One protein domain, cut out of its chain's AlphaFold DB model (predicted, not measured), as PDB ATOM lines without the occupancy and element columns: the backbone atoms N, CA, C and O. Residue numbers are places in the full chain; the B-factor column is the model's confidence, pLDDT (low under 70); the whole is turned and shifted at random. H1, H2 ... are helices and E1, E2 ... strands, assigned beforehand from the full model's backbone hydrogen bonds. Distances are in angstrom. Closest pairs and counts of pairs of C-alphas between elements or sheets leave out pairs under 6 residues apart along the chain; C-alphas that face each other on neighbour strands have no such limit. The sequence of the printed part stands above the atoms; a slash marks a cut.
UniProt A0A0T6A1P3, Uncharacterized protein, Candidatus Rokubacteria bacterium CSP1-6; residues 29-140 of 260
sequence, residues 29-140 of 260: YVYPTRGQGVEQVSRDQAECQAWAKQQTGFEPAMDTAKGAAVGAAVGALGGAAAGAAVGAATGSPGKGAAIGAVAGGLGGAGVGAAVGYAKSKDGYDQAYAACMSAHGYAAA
ATOM      1  N   TYR A  29     211.868 277.164 241.474       65.56
ATOM      2  CA  TYR A  29     212.032 277.518 240.067       65.56
ATOM      3  C   TYR A  29     213.467 277.206 239.623       65.56
ATOM      4  O   TYR A  29     214.435 277.656 240.237       65.56
ATOM      5  N   VAL A  30     213.602 276.417 238.561       67.62
ATOM      6  CA  VAL A  30     214.882 275.972 237.996       67.62
ATOM      7  C   VAL A  30     215.010 276.470 236.567       67.62
ATOM      8  O   VAL A  30     214.066 276.377 235.785       67.62
ATOM      9  N   TYR A  31     216.185 276.992 236.221       71.56
ATOM     10  CA  TYR A  31     216.453 277.497 234.878       71.56
ATOM     11  C   TYR A  31     217.431 276.565 234.145       71.56
ATOM     12  O   TYR A  31     218.480 276.218 234.706       71.56
ATOM     13  N   PRO A  32     217.120 276.144 232.903       71.50
ATOM     14  CA  PRO A  32     218.046 275.365 232.089       71.50
ATOM     15  C   PRO A  32     219.259 276.226 231.737       71.50
ATOM     16  O   PRO A  32     219.117 277.352 231.265       71.50
ATOM     17  N   THR A  33     220.463 275.700 231.960       71.62
ATOM     18  CA  THR A  33     221.715 276.416 231.641       71.62
ATOM     19  C   THR A  33     222.433 275.848 230.423       71.62
ATOM     20  O   THR A  33     223.376 276.461 229.929       71.62
ATOM     21  N   ARG A  34     221.981 274.695 229.906       69.19
ATOM     22  CA  ARG A  34     222.622 273.969 228.798       69.19
ATOM     23  C   ARG A  34     221.672 273.675 227.632       69.19
ATOM     24  O   ARG A  34     221.909 272.744 226.874       69.19
ATOM     25  N   GLY A  35     220.586 274.444 227.504       69.06
ATOM     26  CA  GLY A  35     219.590 274.246 226.444       69.06
ATOM     27  C   GLY A  35     218.761 272.966 226.598       69.06
ATOM     28  O   GLY A  35     218.315 272.413 225.597       69.06
ATOM     29  N   GLN A  36     218.573 272.478 227.834       75.62
ATOM     30  CA  GLN A  36     217.741 271.302 228.108       75.62
ATOM     31  C   GLN A  36     216.297 271.508 227.607       75.62
ATOM     32  O   GLN A  36     215.702 272.566 227.819       75.62
ATOM     33  N   GLY A  37     215.726 270.486 226.961       76.38
ATOM     34  CA  GLY A  37     214.336 270.500 226.497       76.38
ATOM     35  C   GLY A  37     213.328 270.353 227.642       76.38
ATOM     36  O   GLY A  37     213.635 269.771 228.680       76.38
ATOM     37  N   VAL A  38     212.099 270.840 227.447       75.88
ATOM     38  CA  VAL A  38     211.030 270.848 228.473       75.88
ATOM     39  C   VAL A  38     210.744 269.450 229.040       75.88
ATOM     40  O   VAL A  38     210.535 269.298 230.241       75.88
ATOM     41  N   GLU A  39     210.779 268.419 228.196       78.62
ATOM     42  CA  GLU A  39     210.544 267.035 228.622       78.62
ATOM     43  C   GLU A  39     211.659 266.504 229.537       78.62
ATOM     44  O   GLU A  39     211.387 265.815 230.521       78.62
ATOM     45  N   GLN A  40     212.910 266.884 229.263       76.06
ATOM     46  CA  GLN A  40     214.052 266.545 230.110       76.06
ATOM     47  C   GLN A  40     213.954 267.257 231.465       76.06
ATOM     48  O   GLN A  40     214.107 266.614 232.498       76.06
ATOM     49  N   VAL A  41     213.594 268.546 231.470       79.75
ATOM     50  CA  VAL A  41     213.394 269.313 232.711       79.75
ATOM     51  C   VAL A  41     212.312 268.682 233.584       79.75
ATOM     52  O   VAL A  41     212.505 268.534 234.787       79.75
ATOM     53  N   SER A  42     211.191 268.263 232.989       79.56
ATOM     54  CA  SER A  42     210.103 267.620 233.733       79.56
ATOM     55  C   SER A  42     210.521 266.281 234.342       79.56
ATOM     56  O   SER A  42     210.097 265.960 235.454       79.56
ATOM     57  N   ARG A  43     211.325 265.491 233.621       82.00
ATOM     58  CA  ARG A  43     211.831 264.197 234.093       82.00
ATOM     59  C   ARG A  43     212.815 264.377 235.246       82.00
ATOM     60  O   ARG A  43     212.614 263.782 236.301       82.00
ATOM     61  N   ASP A  44     213.802 265.253 235.067       83.62
ATOM     62  CA  ASP A  44     214.819 265.557 236.076       83.62
ATOM     63  C   ASP A  44     214.180 266.171 237.333       83.62
ATOM     64  O   ASP A  44     214.522 265.820 238.459       83.62
ATOM     65  N   GLN A  45     213.177 267.041 237.165       82.94
ATOM     66  CA  GLN A  45     212.426 267.602 238.284       82.94
ATOM     67  C   GLN A  45     211.682 266.518 239.070       82.94
ATOM     68  O   GLN A  45     211.754 266.526 240.298       82.94
ATOM     69  N   ALA A  46     210.996 265.587 238.407       83.12
ATOM     70  CA  ALA A  46     210.300 264.497 239.090       83.12
ATOM     71  C   ALA A  46     211.272 263.576 239.850       83.12
ATOM     72  O   ALA A  46     211.005 263.211 240.997       83.12
ATOM     73  N   GLU A  47     212.418 263.251 239.248       83.31
ATOM     74  CA  GLU A  47     213.473 262.443 239.867       83.31
ATOM     75  C   GLU A  47     214.077 263.143 241.091       83.31
ATOM     76  O   GLU A  47     214.093 262.579 242.187       83.31
ATOM     77  N   CYS A  48     214.476 264.409 240.951       83.00
ATOM     78  CA  CYS A  48     215.043 265.183 242.049       83.00
ATOM     79  C   CYS A  48     214.038 265.447 243.172       83.00
ATOM     80  O   CYS A  48     214.423 265.486 244.341       83.00
ATOM     81  N   GLN A  49     212.746 265.599 242.861       85.25
ATOM     82  CA  GLN A  49     211.700 265.676 243.883       85.25
ATOM     83  C   GLN A  49     211.583 264.356 244.652       85.25
ATOM     84  O   GLN A  49     211.514 264.373 245.882       85.25
ATOM     85  N   ALA A  50     211.573 263.214 243.961       83.25
ATOM     86  CA  ALA A  50     211.511 261.901 244.603       83.25
ATOM     87  C   ALA A  50     212.737 261.653 245.494       83.25
ATOM     88  O   ALA A  50     212.589 261.258 246.652       83.25
ATOM     89  N   TRP A  51     213.932 261.974 244.995       84.06
ATOM     90  CA  TRP A  51     215.179 261.871 245.747       84.06
ATOM     91  C   TRP A  51     215.176 262.768 246.989       84.06
ATOM     92  O   TRP A  51     215.468 262.301 248.090       84.06
ATOM     93  N   ALA A  52     214.769 264.032 246.851       82.62
ATOM     94  CA  ALA A  52     214.696 264.968 247.969       82.62
ATOM     95  C   ALA A  52     213.730 264.484 249.064       82.62
ATOM     96  O   ALA A  52     214.068 264.558 250.247       82.62
ATOM     97  N   LYS A  53     212.567 263.920 248.699       80.69
ATOM     98  CA  LYS A  53     211.643 263.301 249.672       80.69
ATOM     99  C   LYS A  53     212.275 262.103 250.367       80.69
ATOM    100  O   LYS A  53     212.155 261.980 251.581       80.69
ATOM    101  N   GLN A  54     212.965 261.244 249.622       82.56
ATOM    102  CA  GLN A  54     213.590 260.045 250.174       82.56
ATOM    103  C   GLN A  54     214.720 260.375 251.159       82.56
ATOM    104  O   GLN A  54     214.860 259.695 252.171       82.56
ATOM    105  N   GLN A  55     215.497 261.426 250.890       78.38
ATOM    106  CA  GLN A  55     216.597 261.863 251.755       78.38
ATOM    107  C   GLN A  55     216.114 262.572 253.020       78.38
ATOM    108  O   GLN A  55     216.671 262.387 254.097       78.38
ATOM    109  N   THR A  56     215.089 263.414 252.886       83.19
ATOM    110  CA  THR A  56     214.670 264.316 253.968       83.19
ATOM    111  C   THR A  56     213.495 263.788 254.778       83.19
ATOM    112  O   THR A  56     213.279 264.240 255.899       83.19
ATOM    113  N   GLY A  57     212.721 262.847 254.228       83.19
ATOM    114  CA  GLY A  57     211.465 262.392 254.820       83.19
ATOM    115  C   GLY A  57     210.401 263.491 254.906       83.19
ATOM    116  O   GLY A  57     209.503 263.381 255.738       83.19
ATOM    117  N   PHE A  58     210.523 264.557 254.100       82.12
ATOM    118  CA  PHE A  58     209.623 265.709 254.141       82.12
ATOM    119  C   PHE A  58     208.187 265.311 253.801       82.12
ATOM    120  O   PHE A  58     207.873 264.954 252.663       82.12
ATOM    121  N   GLU A  59     207.306 265.448 254.788       83.25
ATOM    122  CA  GLU A  59     205.889 265.120 254.702       83.25
ATOM    123  C   GLU A  59     205.085 266.320 255.221       83.25
ATOM    124  O   GLU A  59     204.821 266.414 256.424       83.25
ATOM    125  N   PRO A  60     204.654 267.245 254.337       76.69
ATOM    126  CA  PRO A  60     204.030 268.515 254.706       76.69
ATOM    127  C   PRO A  60     202.964 268.414 255.798       76.69
ATOM    128  O   PRO A  60     202.979 269.186 256.756       76.69
ATOM    129  N   ALA A  61     202.045 267.455 255.675       82.38
ATOM    130  CA  ALA A  61     200.960 267.269 256.631       82.38
ATOM    131  C   ALA A  61     201.467 266.763 257.989       82.38
ATOM    132  O   ALA A  61     201.014 267.232 259.033       82.38
ATOM    133  N   MET A  62     202.423 265.832 257.988       80.25
ATOM    134  CA  MET A  62     202.976 265.256 259.214       80.25
ATOM    135  C   MET A  62     203.942 266.195 259.917       80.25
ATOM    136  O   MET A  62     203.897 266.283 261.140       80.25
ATOM    137  N   ASP A  63     204.751 266.947 259.184       80.69
ATOM    138  CA  ASP A  63     205.656 267.945 259.751       80.69
ATOM    139  C   ASP A  63     204.887 269.132 260.336       80.69
ATOM    140  O   ASP A  63     205.185 269.584 261.444       80.69
ATOM    141  N   THR A  64     203.820 269.567 259.657       77.94
ATOM    142  CA  THR A  64     202.887 270.570 260.190       77.94
ATOM    143  C   THR A  64     202.198 270.051 261.450       77.94
ATOM    144  O   THR A  64     202.141 270.761 262.449       77.94
ATOM    145  N   ALA A  65     201.707 268.807 261.450       83.94
ATOM    146  CA  ALA A  65     201.024 268.222 262.605       83.94
ATOM    147  C   ALA A  65     201.966 267.998 263.801       83.94
ATOM    148  O   ALA A  65     201.610 268.332 264.930       83.94
ATOM    149  N   LYS A  66     203.181 267.483 263.574       80.69
ATOM    150  CA  LYS A  66     204.217 267.316 264.607       80.69
ATOM    151  C   LYS A  66     204.633 268.666 265.182       80.69
ATOM    152  O   LYS A  66     204.679 268.821 266.401       80.69
ATOM    153  N   GLY A  67     204.876 269.646 264.312       81.38
ATOM    154  CA  GLY A  67     205.161 271.019 264.705       81.38
ATOM    155  C   GLY A  67     204.030 271.619 265.537       81.38
ATOM    156  O   GLY A  67     204.281 272.168 266.608       81.38
ATOM    157  N   ALA A  68     202.780 271.446 265.103       84.50
ATOM    158  CA  ALA A  68     201.600 271.897 265.831       84.50
ATOM    159  C   ALA A  68     201.484 271.229 267.202       84.50
ATOM    160  O   ALA A  68     201.211 271.905 268.183       84.50
ATOM    161  N   ALA A  69     201.722 269.922 267.295       87.12
ATOM    162  CA  ALA A  69     201.645 269.189 268.553       87.12
ATOM    163  C   ALA A  69     202.713 269.657 269.555       87.12
ATOM    164  O   ALA A  69     202.393 269.958 270.707       87.12
ATOM    165  N   VAL A  70     203.969 269.781 269.113       87.88
ATOM    166  CA  VAL A  70     205.066 270.293 269.950       87.88
ATOM    167  C   VAL A  70     204.790 271.737 270.362       87.88
ATOM    168  O   VAL A  70     204.893 272.079 271.540       87.88
ATOM    169  N   GLY A  71     204.377 272.575 269.413       77.31
ATOM    170  CA  GLY A  71     204.023 273.964 269.667       77.31
ATOM    171  C   GLY A  71     202.838 274.107 270.618       77.31
ATOM    172  O   GLY A  71     202.875 274.956 271.502       77.31
ATOM    173  N   ALA A  72     201.821 273.252 270.504       85.75
ATOM    174  CA  ALA A  72     200.668 273.238 271.395       85.75
ATOM    175  C   ALA A  72     201.066 272.872 272.820       85.75
ATOM    176  O   ALA A  72     200.626 273.525 273.761       85.75
ATOM    177  N   ALA A  73     201.919 271.864 272.995       87.81
ATOM    178  CA  ALA A  73     202.399 271.472 274.314       87.81
ATOM    179  C   ALA A  73     203.219 272.598 274.964       87.81
ATOM    180  O   ALA A  73     202.924 273.018 276.083       87.81
ATOM    181  N   VAL A  74     204.203 273.142 274.242       84.69
ATOM    182  CA  VAL A  74     205.050 274.242 274.730       84.69
ATOM    183  C   VAL A  74     204.215 275.493 275.013       84.69
ATOM    184  O   VAL A  74     204.356 276.124 276.060       84.69
ATOM    185  N   GLY A  75     203.301 275.822 274.104       74.12
ATOM    186  CA  GLY A  75     202.403 276.958 274.225       74.12
ATOM    187  C   GLY A  75     201.409 276.805 275.371       74.12
ATOM    188  O   GLY A  75     201.187 277.763 276.102       74.12
ATOM    189  N   ALA A  76     200.850 275.614 275.592       84.12
ATOM    190  CA  ALA A  76     199.926 275.359 276.693       84.12
ATOM    191  C   ALA A  76     200.628 275.453 278.047       84.12
ATOM    192  O   ALA A  76     200.092 276.062 278.966       84.12
ATOM    193  N   LEU A  77     201.845 274.921 278.170       82.44
ATOM    194  CA  LEU A  77     202.633 275.037 279.400       82.44
ATOM    195  C   LEU A  77     203.001 276.499 279.693       82.44
ATOM    196  O   LEU A  77     202.757 276.992 280.797       82.44
ATOM    197  N   GLY A  78     203.530 277.217 278.697       74.38
ATOM    198  CA  GLY A  78     203.880 278.633 278.842       74.38
ATOM    199  C   GLY A  78     202.657 279.515 279.107       74.38
ATOM    200  O   GLY A  78     202.682 280.392 279.973       74.38
ATOM    201  N   GLY A  79     201.558 279.238 278.411       68.50
ATOM    202  CA  GLY A  79     200.283 279.916 278.576       68.50
ATOM    203  C   GLY A  79     199.648 279.644 279.936       68.50
ATOM    204  O   GLY A  79     199.153 280.578 280.556       68.50
ATOM    205  N   ALA A  80     199.717 278.415 280.452       83.69
ATOM    206  CA  ALA A  80     199.220 278.071 281.783       83.69
ATOM    207  C   ALA A  80     199.961 278.841 282.875       83.69
ATOM    208  O   ALA A  80     199.331 279.415 283.760       83.69
ATOM    209  N   ALA A  81     201.292 278.905 282.795       80.44
ATOM    210  CA  ALA A  81     202.101 279.649 283.752       80.44
ATOM    211  C   ALA A  81     201.785 281.155 283.713       80.44
ATOM    212  O   ALA A  81     201.540 281.772 284.753       80.44
ATOM    213  N   ALA A  82     201.721 281.745 282.514       77.94
ATOM    214  CA  ALA A  82     201.365 283.152 282.343       77.94
ATOM    215  C   ALA A  82     199.930 283.443 282.818       77.94
ATOM    216  O   ALA A  82     199.688 284.411 283.539       77.94
ATOM    217  N   GLY A  83     198.988 282.573 282.468       60.28
ATOM    218  CA  GLY A  83     197.593 282.665 282.866       60.28
ATOM    219  C   GLY A  83     197.398 282.506 284.371       60.28
ATOM    220  O   GLY A  83     196.588 283.221 284.952       60.28
ATOM    221  N   ALA A  84     198.167 281.639 285.035       81.94
ATOM    222  CA  ALA A  84     198.138 281.484 286.486       81.94
ATOM    223  C   ALA A  84     198.548 282.775 287.199       81.94
ATOM    224  O   ALA A  84     197.903 283.174 288.167       81.94
ATOM    225  N   ALA A  85     199.582 283.451 286.689       79.81
ATOM    226  CA  ALA A  85     200.048 284.725 287.229       79.81
ATOM    227  C   ALA A  85     198.979 285.823 287.097       79.81
ATOM    228  O   ALA A  85     198.717 286.547 288.056       79.81
ATOM    229  N   VAL A  86     198.307 285.907 285.944       74.69
ATOM    230  CA  VAL A  86     197.190 286.844 285.735       74.69
ATOM    231  C   VAL A  86     195.995 286.479 286.620       74.69
ATOM    232  O   VAL A  86     195.420 287.341 287.276       74.69
ATOM    233  N   GLY A  87     195.655 285.193 286.703       66.50
ATOM    234  CA  GLY A  87     194.574 284.699 287.550       66.50
ATOM    235  C   GLY A  87     194.831 284.928 289.038       66.50
ATOM    236  O   GLY A  87     193.883 285.142 289.784       66.50
ATOM    237  N   ALA A  88     196.090 284.927 289.486       81.25
ATOM    238  CA  ALA A  88     196.446 285.245 290.867       81.25
ATOM    239  C   ALA A  88     196.076 286.692 291.228       81.25
ATOM    240  O   ALA A  88     195.565 286.927 292.321       81.25
ATOM    241  N   ALA A  89     196.237 287.637 290.294       78.19
ATOM    242  CA  ALA A  89     195.848 289.034 290.495       78.19
ATOM    243  C   ALA A  89     194.326 289.217 290.634       78.19
ATOM    244  O   ALA A  89     193.874 290.153 291.285       78.19
ATOM    245  N   THR A  90     193.530 288.307 290.068       80.31
ATOM    246  CA  THR A  90     192.061 288.334 290.139       80.31
ATOM    247  C   THR A  90     191.487 287.298 291.114       80.31
ATOM    248  O   THR A  90     190.305 286.969 291.036       80.31
ATOM    249  N   GLY A  91     192.312 286.727 292.004       83.94
ATOM    250  CA  GLY A  91     191.872 285.781 293.039       83.94
ATOM    251  C   GLY A  91     191.482 284.387 292.531       83.94
ATOM    252  O   GLY A  91     190.751 283.655 293.191       83.94
ATOM    253  N   SER A  92     191.915 283.994 291.336       84.12
ATOM    254  CA  SER A  92     191.635 282.681 290.743       84.12
ATOM    255  C   SER A  92     192.783 282.200 289.842       84.12
ATOM    256  O   SER A  92     192.602 282.068 288.626       84.12
ATOM    257  N   PRO A  93     193.959 281.879 290.415       76.75
ATOM    258  CA  PRO A  93     195.120 281.415 289.653       76.75
ATOM    259  C   PRO A  93     194.812 280.164 288.825       76.75
ATOM    260  O   PRO A  93     195.206 280.093 287.670       76.75
ATOM    261  N   GLY A  94     194.020 279.221 289.350       82.31
ATOM    262  CA  GLY A  94     193.627 278.017 288.607       82.31
ATOM    263  C   GLY A  94     192.773 278.306 287.365       82.31
ATOM    264  O   GLY A  94     192.995 277.711 286.312       82.31
ATOM    265  N   LYS A  95     191.837 279.266 287.445       86.50
ATOM    266  CA  LYS A  95     191.025 279.673 286.283       86.50
ATOM    267  C   LYS A  95     191.881 280.387 285.242       86.50
ATOM    268  O   LYS A  95     191.764 280.092 284.057       86.50
ATOM    269  N   GLY A  96     192.766 281.279 285.686       66.50
ATOM    270  CA  GLY A  96     193.713 281.953 284.803       66.50
ATOM    271  C   GLY A  96     194.662 280.968 284.119       66.50
ATOM    272  O   GLY A  96     194.864 281.062 282.914       66.50
ATOM    273  N   ALA A  97     195.175 279.976 284.852       83.19
ATOM    274  CA  ALA A  97     196.031 278.925 284.311       83.19
ATOM    275  C   ALA A  97     195.316 278.111 283.232       83.19
ATOM    276  O   ALA A  97     195.869 277.894 282.162       83.19
ATOM    277  N   ALA A  98     194.068 277.709 283.475       83.44
ATOM    278  CA  ALA A  98     193.282 276.972 282.492       83.44
ATOM    279  C   ALA A  98     193.044 277.795 281.213       83.44
ATOM    280  O   ALA A  98     193.272 277.299 280.110       83.44
ATOM    281  N   ILE A  99     192.647 279.066 281.349       78.88
ATOM    282  CA  ILE A  99     192.435 279.973 280.208       78.88
ATOM    283  C   ILE A  99     193.743 280.174 279.435       78.88
ATOM    284  O   ILE A  99     193.772 280.068 278.210       78.88
ATOM    285  N   GLY A 100     194.836 280.416 280.156       56.56
ATOM    286  CA  GLY A 100     196.157 280.591 279.577       56.56
ATOM    287  C   GLY A 100     196.670 279.332 278.880       56.56
ATOM    288  O   GLY A 100     197.248 279.441 277.806       56.56
ATOM    289  N   ALA A 101     196.408 278.140 279.420       81.81
ATOM    290  CA  ALA A 101     196.793 276.871 278.807       81.81
ATOM    291  C   ALA A 101     196.097 276.657 277.461       81.81
ATOM    292  O   ALA A 101     196.732 276.264 276.485       81.81
ATOM    293  N   VAL A 102     194.798 276.956 277.386       79.00
ATOM    294  CA  VAL A 102     194.033 276.839 276.137       79.00
ATOM    295  C   VAL A 102     194.517 277.867 275.117       79.00
ATOM    296  O   VAL A 102     194.835 277.504 273.987       79.00
ATOM    297  N   ALA A 103     194.625 279.139 275.510       71.75
ATOM    298  CA  ALA A 103     195.059 280.204 274.607       71.75
ATOM    299  C   ALA A 103     196.498 279.986 274.112       71.75
ATOM    300  O   ALA A 103     196.777 280.085 272.916       71.75
ATOM    301  N   GLY A 104     197.401 279.631 275.024       61.97
ATOM    302  CA  GLY A 104     198.789 279.327 274.715       61.97
ATOM    303  C   GLY A 104     198.933 278.059 273.881       61.97
ATOM    304  O   GLY A 104     199.737 278.043 272.958       61.97
ATOM    305  N   GLY A 105     198.129 277.024 274.132       77.75
ATOM    306  CA  GLY A 105     198.139 275.795 273.340       77.75
ATOM    307  C   GLY A 105     197.688 276.026 271.902       77.75
ATOM    308  O   GLY A 105     198.347 275.574 270.971       77.75
ATOM    309  N   LEU A 106     196.620 276.796 271.693       76.62
ATOM    310  CA  LEU A 106     196.153 277.141 270.347       76.62
ATOM    311  C   LEU A 106     197.151 278.040 269.604       76.62
ATOM    312  O   LEU A 106     197.479 277.775 268.448       76.62
ATOM    313  N   GLY A 107     197.677 279.074 270.270       74.69
ATOM    314  CA  GLY A 107     198.680 279.963 269.677       74.69
ATOM    315  C   GLY A 107     199.992 279.238 269.372       74.69
ATOM    316  O   GLY A 107     200.556 279.378 268.286       74.69
ATOM    317  N   GLY A 108     200.443 278.401 270.303       72.75
ATOM    318  CA  GLY A 108     201.626 277.567 270.152       72.75
ATOM    319  C   GLY A 108     201.473 276.537 269.039       72.75
ATOM    320  O   GLY A 108     202.422 276.335 268.287       72.75
ATOM    321  N   ALA A 109     200.289 275.946 268.859       80.75
ATOM    322  CA  ALA A 109     200.018 275.031 267.754       80.75
ATOM    323  C   ALA A 109     200.206 275.708 266.393       80.75
ATOM    324  O   ALA A 109     200.865 275.155 265.518       80.75
ATOM    325  N   GLY A 110     199.680 276.923 266.219       81.44
ATOM    326  CA  GLY A 110     199.825 277.667 264.966       81.44
ATOM    327  C   GLY A 110     201.283 278.001 264.643       81.44
ATOM    328  O   GLY A 110     201.744 277.772 263.525       81.44
ATOM    329  N   VAL A 111     202.036 278.494 265.631       79.69
ATOM    330  CA  VAL A 111     203.460 278.825 265.450       79.69
ATOM    331  C   VAL A 111     204.293 277.565 265.230       79.69
ATOM    332  O   VAL A 111     205.114 277.518 264.319       79.69
ATOM    333  N   GLY A 112     204.062 276.523 266.027       76.56
ATOM    334  CA  GLY A 112     204.758 275.249 265.901       76.56
ATOM    335  C   GLY A 112     204.502 274.577 264.555       76.56
ATOM    336  O   GLY A 112     205.437 274.057 263.956       76.56
ATOM    337  N   ALA A 113     203.272 274.646 264.038       78.50
ATOM    338  CA  ALA A 113     202.916 274.167 262.704       78.50
ATOM    339  C   ALA A 113     203.747 274.860 261.616       78.50
ATOM    340  O   ALA A 113     204.338 274.195 260.767       78.50
ATOM    341  N   ALA A 114     203.834 276.192 261.676       79.81
ATOM    342  CA  ALA A 114     204.598 276.983 260.718       79.81
ATOM    343  C   ALA A 114     206.106 276.706 260.805       79.81
ATOM    344  O   ALA A 114     206.753 276.524 259.777       79.81
ATOM    345  N   VAL A 115     206.664 276.627 262.018       80.38
ATOM    346  CA  VAL A 115     208.092 276.345 262.241       80.38
ATOM    347  C   VAL A 115     208.454 274.922 261.812       80.38
ATOM    348  O   VAL A 115     209.471 274.731 261.150       80.38
ATOM    349  N   GLY A 116     207.626 273.931 262.156       80.00
ATOM    350  CA  GLY A 116     207.814 272.540 261.741       80.00
ATOM    351  C   GLY A 116     207.794 272.397 260.222       80.00
ATOM    352  O   GLY A 116     208.709 271.814 259.650       80.00
ATOM    353  N   TYR A 117     206.814 273.020 259.562       80.62
ATOM    354  CA  TYR A 117     206.731 273.046 258.103       80.62
ATOM    355  C   TYR A 117     207.938 273.736 257.455       80.62
ATOM    356  O   TYR A 117     208.536 273.172 256.543       80.62
ATOM    357  N   ALA A 118     208.316 274.934 257.919       81.75
ATOM    358  CA  ALA A 118     209.426 275.698 257.345       81.75
ATOM    359  C   ALA A 118     210.755 274.943 257.460       81.75
ATOM    360  O   ALA A 118     211.460 274.791 256.469       81.75
ATOM    361  N   LYS A 119     211.052 274.378 258.636       78.00
ATOM    362  CA  LYS A 119     212.299 273.640 258.861       78.00
ATOM    363  C   LYS A 119     212.416 272.405 257.969       78.00
ATOM    364  O   LYS A 119     213.484 272.157 257.412       78.00
ATOM    365  N   SER A 120     211.341 271.629 257.838       81.88
ATOM    366  CA  SER A 120     211.365 270.442 256.981       81.88
ATOM    367  C   SER A 120     211.376 270.819 255.491       81.88
ATOM    368  O   SER A 120     212.038 270.151 254.696       81.88
ATOM    369  N   LYS A 121     210.732 271.934 255.119       83.81
ATOM    370  CA  LYS A 121     210.793 272.503 253.768       83.81
ATOM    371  C   LYS A 121     212.208 272.956 253.396       83.81
ATOM    372  O   LYS A 121     212.631 272.677 252.283       83.81
ATOM    373  N   ASP A 122     212.937 273.622 254.286       82.81
ATOM    374  CA  ASP A 122     214.287 274.118 253.982       82.81
ATOM    375  C   ASP A 122     215.245 272.967 253.641       82.81
ATOM    376  O   ASP A 122     215.977 273.031 252.653       82.81
ATOM    377  N   GLY A 123     215.185 271.870 254.406       82.88
ATOM    378  CA  GLY A 123     215.955 270.659 254.108       82.88
ATOM    379  C   GLY A 123     215.576 270.040 252.760       82.88
ATOM    380  O   GLY A 123     216.454 269.642 251.991       82.88
ATOM    381  N   TYR A 124     214.277 270.001 252.445       84.12
ATOM    382  CA  TYR A 124     213.774 269.527 251.156       84.12
ATOM    383  C   TYR A 124     214.256 270.386 249.983       84.12
ATOM    384  O   TYR A 124     214.772 269.850 249.003       84.12
ATOM    385  N   ASP A 125     214.120 271.709 250.082       84.56
ATOM    386  CA  ASP A 125     214.535 272.655 249.047       84.56
ATOM    387  C   ASP A 125     216.044 272.559 248.788       84.56
ATOM    388  O   ASP A 125     216.471 272.568 247.634       84.56
ATOM    389  N   GLN A 126     216.852 272.417 249.844       83.62
ATOM    390  CA  GLN A 126     218.301 272.262 249.728       83.62
ATOM    391  C   GLN A 126     218.680 270.951 249.028       83.62
ATOM    392  O   GLN A 126     219.524 270.956 248.131       83.62
ATOM    393  N   ALA A 127     218.040 269.836 249.395       83.75
ATOM    394  CA  ALA A 127     218.252 268.549 248.741       83.75
ATOM    395  C   ALA A 127     217.823 268.603 247.263       83.75
ATOM    396  O   ALA A 127     218.576 268.223 246.364       83.75
ATOM    397  N   TYR A 128     216.645 269.157 246.988       82.81
ATOM    398  CA  TYR A 128     216.146 269.331 245.629       82.81
ATOM    399  C   TYR A 128     217.085 270.205 244.782       82.81
ATOM    400  O   TYR A 128     217.445 269.820 243.669       82.81
ATOM    401  N   ALA A 129     217.546 271.340 245.316       83.00
ATOM    402  CA  ALA A 129     218.485 272.229 244.638       83.00
ATOM    403  C   ALA A 129     219.833 271.548 244.357       83.00
ATOM    404  O   ALA A 129     220.370 271.697 243.259       83.00
ATOM    405  N   ALA A 130     220.354 270.761 245.304       82.81
ATOM    406  CA  ALA A 130     221.584 269.997 245.114       82.81
ATOM    407  C   ALA A 130     221.449 268.989 243.962       82.81
ATOM    408  O   ALA A 130     222.301 268.959 243.074       82.81
ATOM    409  N   CYS A 131     220.348 268.234 243.912       84.81
ATOM    410  CA  CYS A 131     220.082 267.304 242.815       84.81
ATOM    411  C   CYS A 131     219.956 268.033 241.469       84.81
ATOM    412  O   CYS A 131     220.655 267.705 240.511       84.81
ATOM    413  N   MET A 132     219.162 269.103 241.403       84.19
ATOM    414  CA  MET A 132     218.991 269.876 240.168       84.19
ATOM    415  C   MET A 132     220.309 270.499 239.686       84.19
ATOM    416  O   MET A 132     220.581 270.530 238.485       84.19
ATOM    417  N   SER A 133     221.172 270.931 240.610       82.75
ATOM    418  CA  SER A 133     222.507 271.430 240.272       82.75
ATOM    419  C   SER A 133     223.408 270.342 239.670       82.75
ATOM    420  O   SER A 133     224.153 270.625 238.731       82.75
ATOM    421  N   ALA A 134     223.278 269.088 240.121       79.94
ATOM    422  CA  ALA A 134     224.006 267.948 239.563       79.94
ATOM    423  C   ALA A 134     223.564 267.621 238.124       79.94
ATOM    424  O   ALA A 134     224.401 267.288 237.287       79.94
ATOM    425  N   HIS A 135     222.280 267.820 237.799       79.06
ATOM    426  CA  HIS A 135     221.755 267.710 236.428       79.06
ATOM    427  C   HIS A 135     222.074 268.939 235.545       79.06
ATOM    428  O   HIS A 135     221.708 268.992 234.368       79.06
ATOM    429  N   GLY A 136     222.793 269.937 236.075       76.00
ATOM    430  CA  GLY A 136     223.203 271.126 235.326       76.00
ATOM    431  C   GLY A 136     222.099 272.173 235.168       76.00
ATOM    432  O   GLY A 136     222.088 272.908 234.177       76.00
ATOM    433  N   TYR A 137     221.162 272.256 236.112       77.19
ATOM    434  CA  TYR A 137     220.225 273.375 236.219       77.19
ATOM    435  C   TYR A 137     220.769 274.434 237.177       77.19
ATOM    436  O   TYR A 137     221.357 274.114 238.212       77.19
ATOM    437  N   ALA A 138     220.537 275.710 236.868       68.94
ATOM    438  CA  ALA A 138     220.703 276.765 237.857       68.94
ATOM    439  C   ALA A 138     219.493 276.705 238.794       68.94
ATOM    440  O   ALA A 138     218.402 277.171 238.452       68.94
ATOM    441  N   ALA A 139     219.675 276.087 239.959       60.16
ATOM    442  CA  ALA A 139     218.725 276.208 241.049       60.16
ATOM    443  C   ALA A 139     218.876 277.616 241.631       60.16
ATOM    444  O   ALA A 139     219.832 277.903 242.346       60.16
ATOM    445  N   ALA A 140     217.959 278.517 241.279       52.25
ATOM    446  CA  ALA A 140     217.878 279.828 241.903       52.25
ATOM    447  C   ALA A 140     217.274 279.660 243.306       52.25
ATOM    448  O   ALA A 140     216.109 279.977 243.539       52.25
TER     449      ALA A 140
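What this domain is: This is residues 29 to 140 of the 260 residues of an uncharacterized protein of Candidatus Rokubacteria bacterium CSP1-6 (UniProt A0A0T6A1P3). The model is a long, thin rod built along one very long helix, H3, with H2 folded back along its first part as a helical hairpin and H1 packed on its last part, so that H1 and H2 follow each other along H3. At the H1 end, a tiny two-stranded sheet, E1 and E2, brings the two ends of the printed part near each other. The printed part has 112 residues with three named helices and two named strands, in the order E1, H1, H2, H3, E2; the sheet has the order E1 - E2 and is antiparallel, and the class is mostly helix. The whole is extended, with a radius of gyration of the C-alphas of 21.9 A and spans of 73 by 21 by 17 A.

How they stand to each other: E1, residues 30 to 32, and E2, residues 137 to 139, are antiparallel neighbours, their directions 154 degrees apart. The N of Tyr 31 and the O of Ala 138 are 3.2 A apart, and the N of Ala 138 and the O of Tyr 31 are 3.0 A apart, both within hydrogen-bond range. H3, residues 93 to 134, comes closest to E2 at the C-alphas of Ala 129 and Ala 139, 5.4 A apart. H1, residues 38 to 56, comes closest to E1 at the C-alphas of Val 41 and Pro 32, 7.7 A apart. H1 and H3 touch, H3 with residues 120 to 132 alone; their closest C-alphas, those of Ala 52 and Ala 127, are 5.1 A apart. They run opposite ways at a steep tilt of 48 degrees. H2, residues 60 to 89, touches H3 and forms a helical hairpin with it, with the C-alphas of Ala 76 and Gly 105 closest at 3.8 A. They run opposite ways at a shallow tilt of 28 degrees. H1 and H2 are apart. In H1 and H3 every O i to N i+4 pair is within hydrogen-bond range; in H2, 25 of 26 are.

Where its parts are: The sheet begins at C-alpha 30 of E1, at (214.882, 275.972, 237.996). From first to last C-alpha, E1 measures 6.7 A, E2 5.8 A, H1 26.6 A, H2 42.1 A and H3 59.4 A. H3 begins at C-alpha 93, at (195.120, 281.415, 289.653), has a kink of 26 degrees near residue 107, and ends at C-alpha 134, at (224.006, 267.948, 239.563).

The domain as a whole: The two C-alphas farthest apart, those of Gly 35 and Gly 91, are 73.0 A apart, while the first and last printed C-alphas, those of Tyr 29 and Ala 140, are 6.5 A apart. The printed part has no cut, and its four links between named elements are tight. The mean pLDDT of the printed part is 78.7; 13 residues are under 70, among them residues 29 to 30, 34 to 35 and 138 to 140.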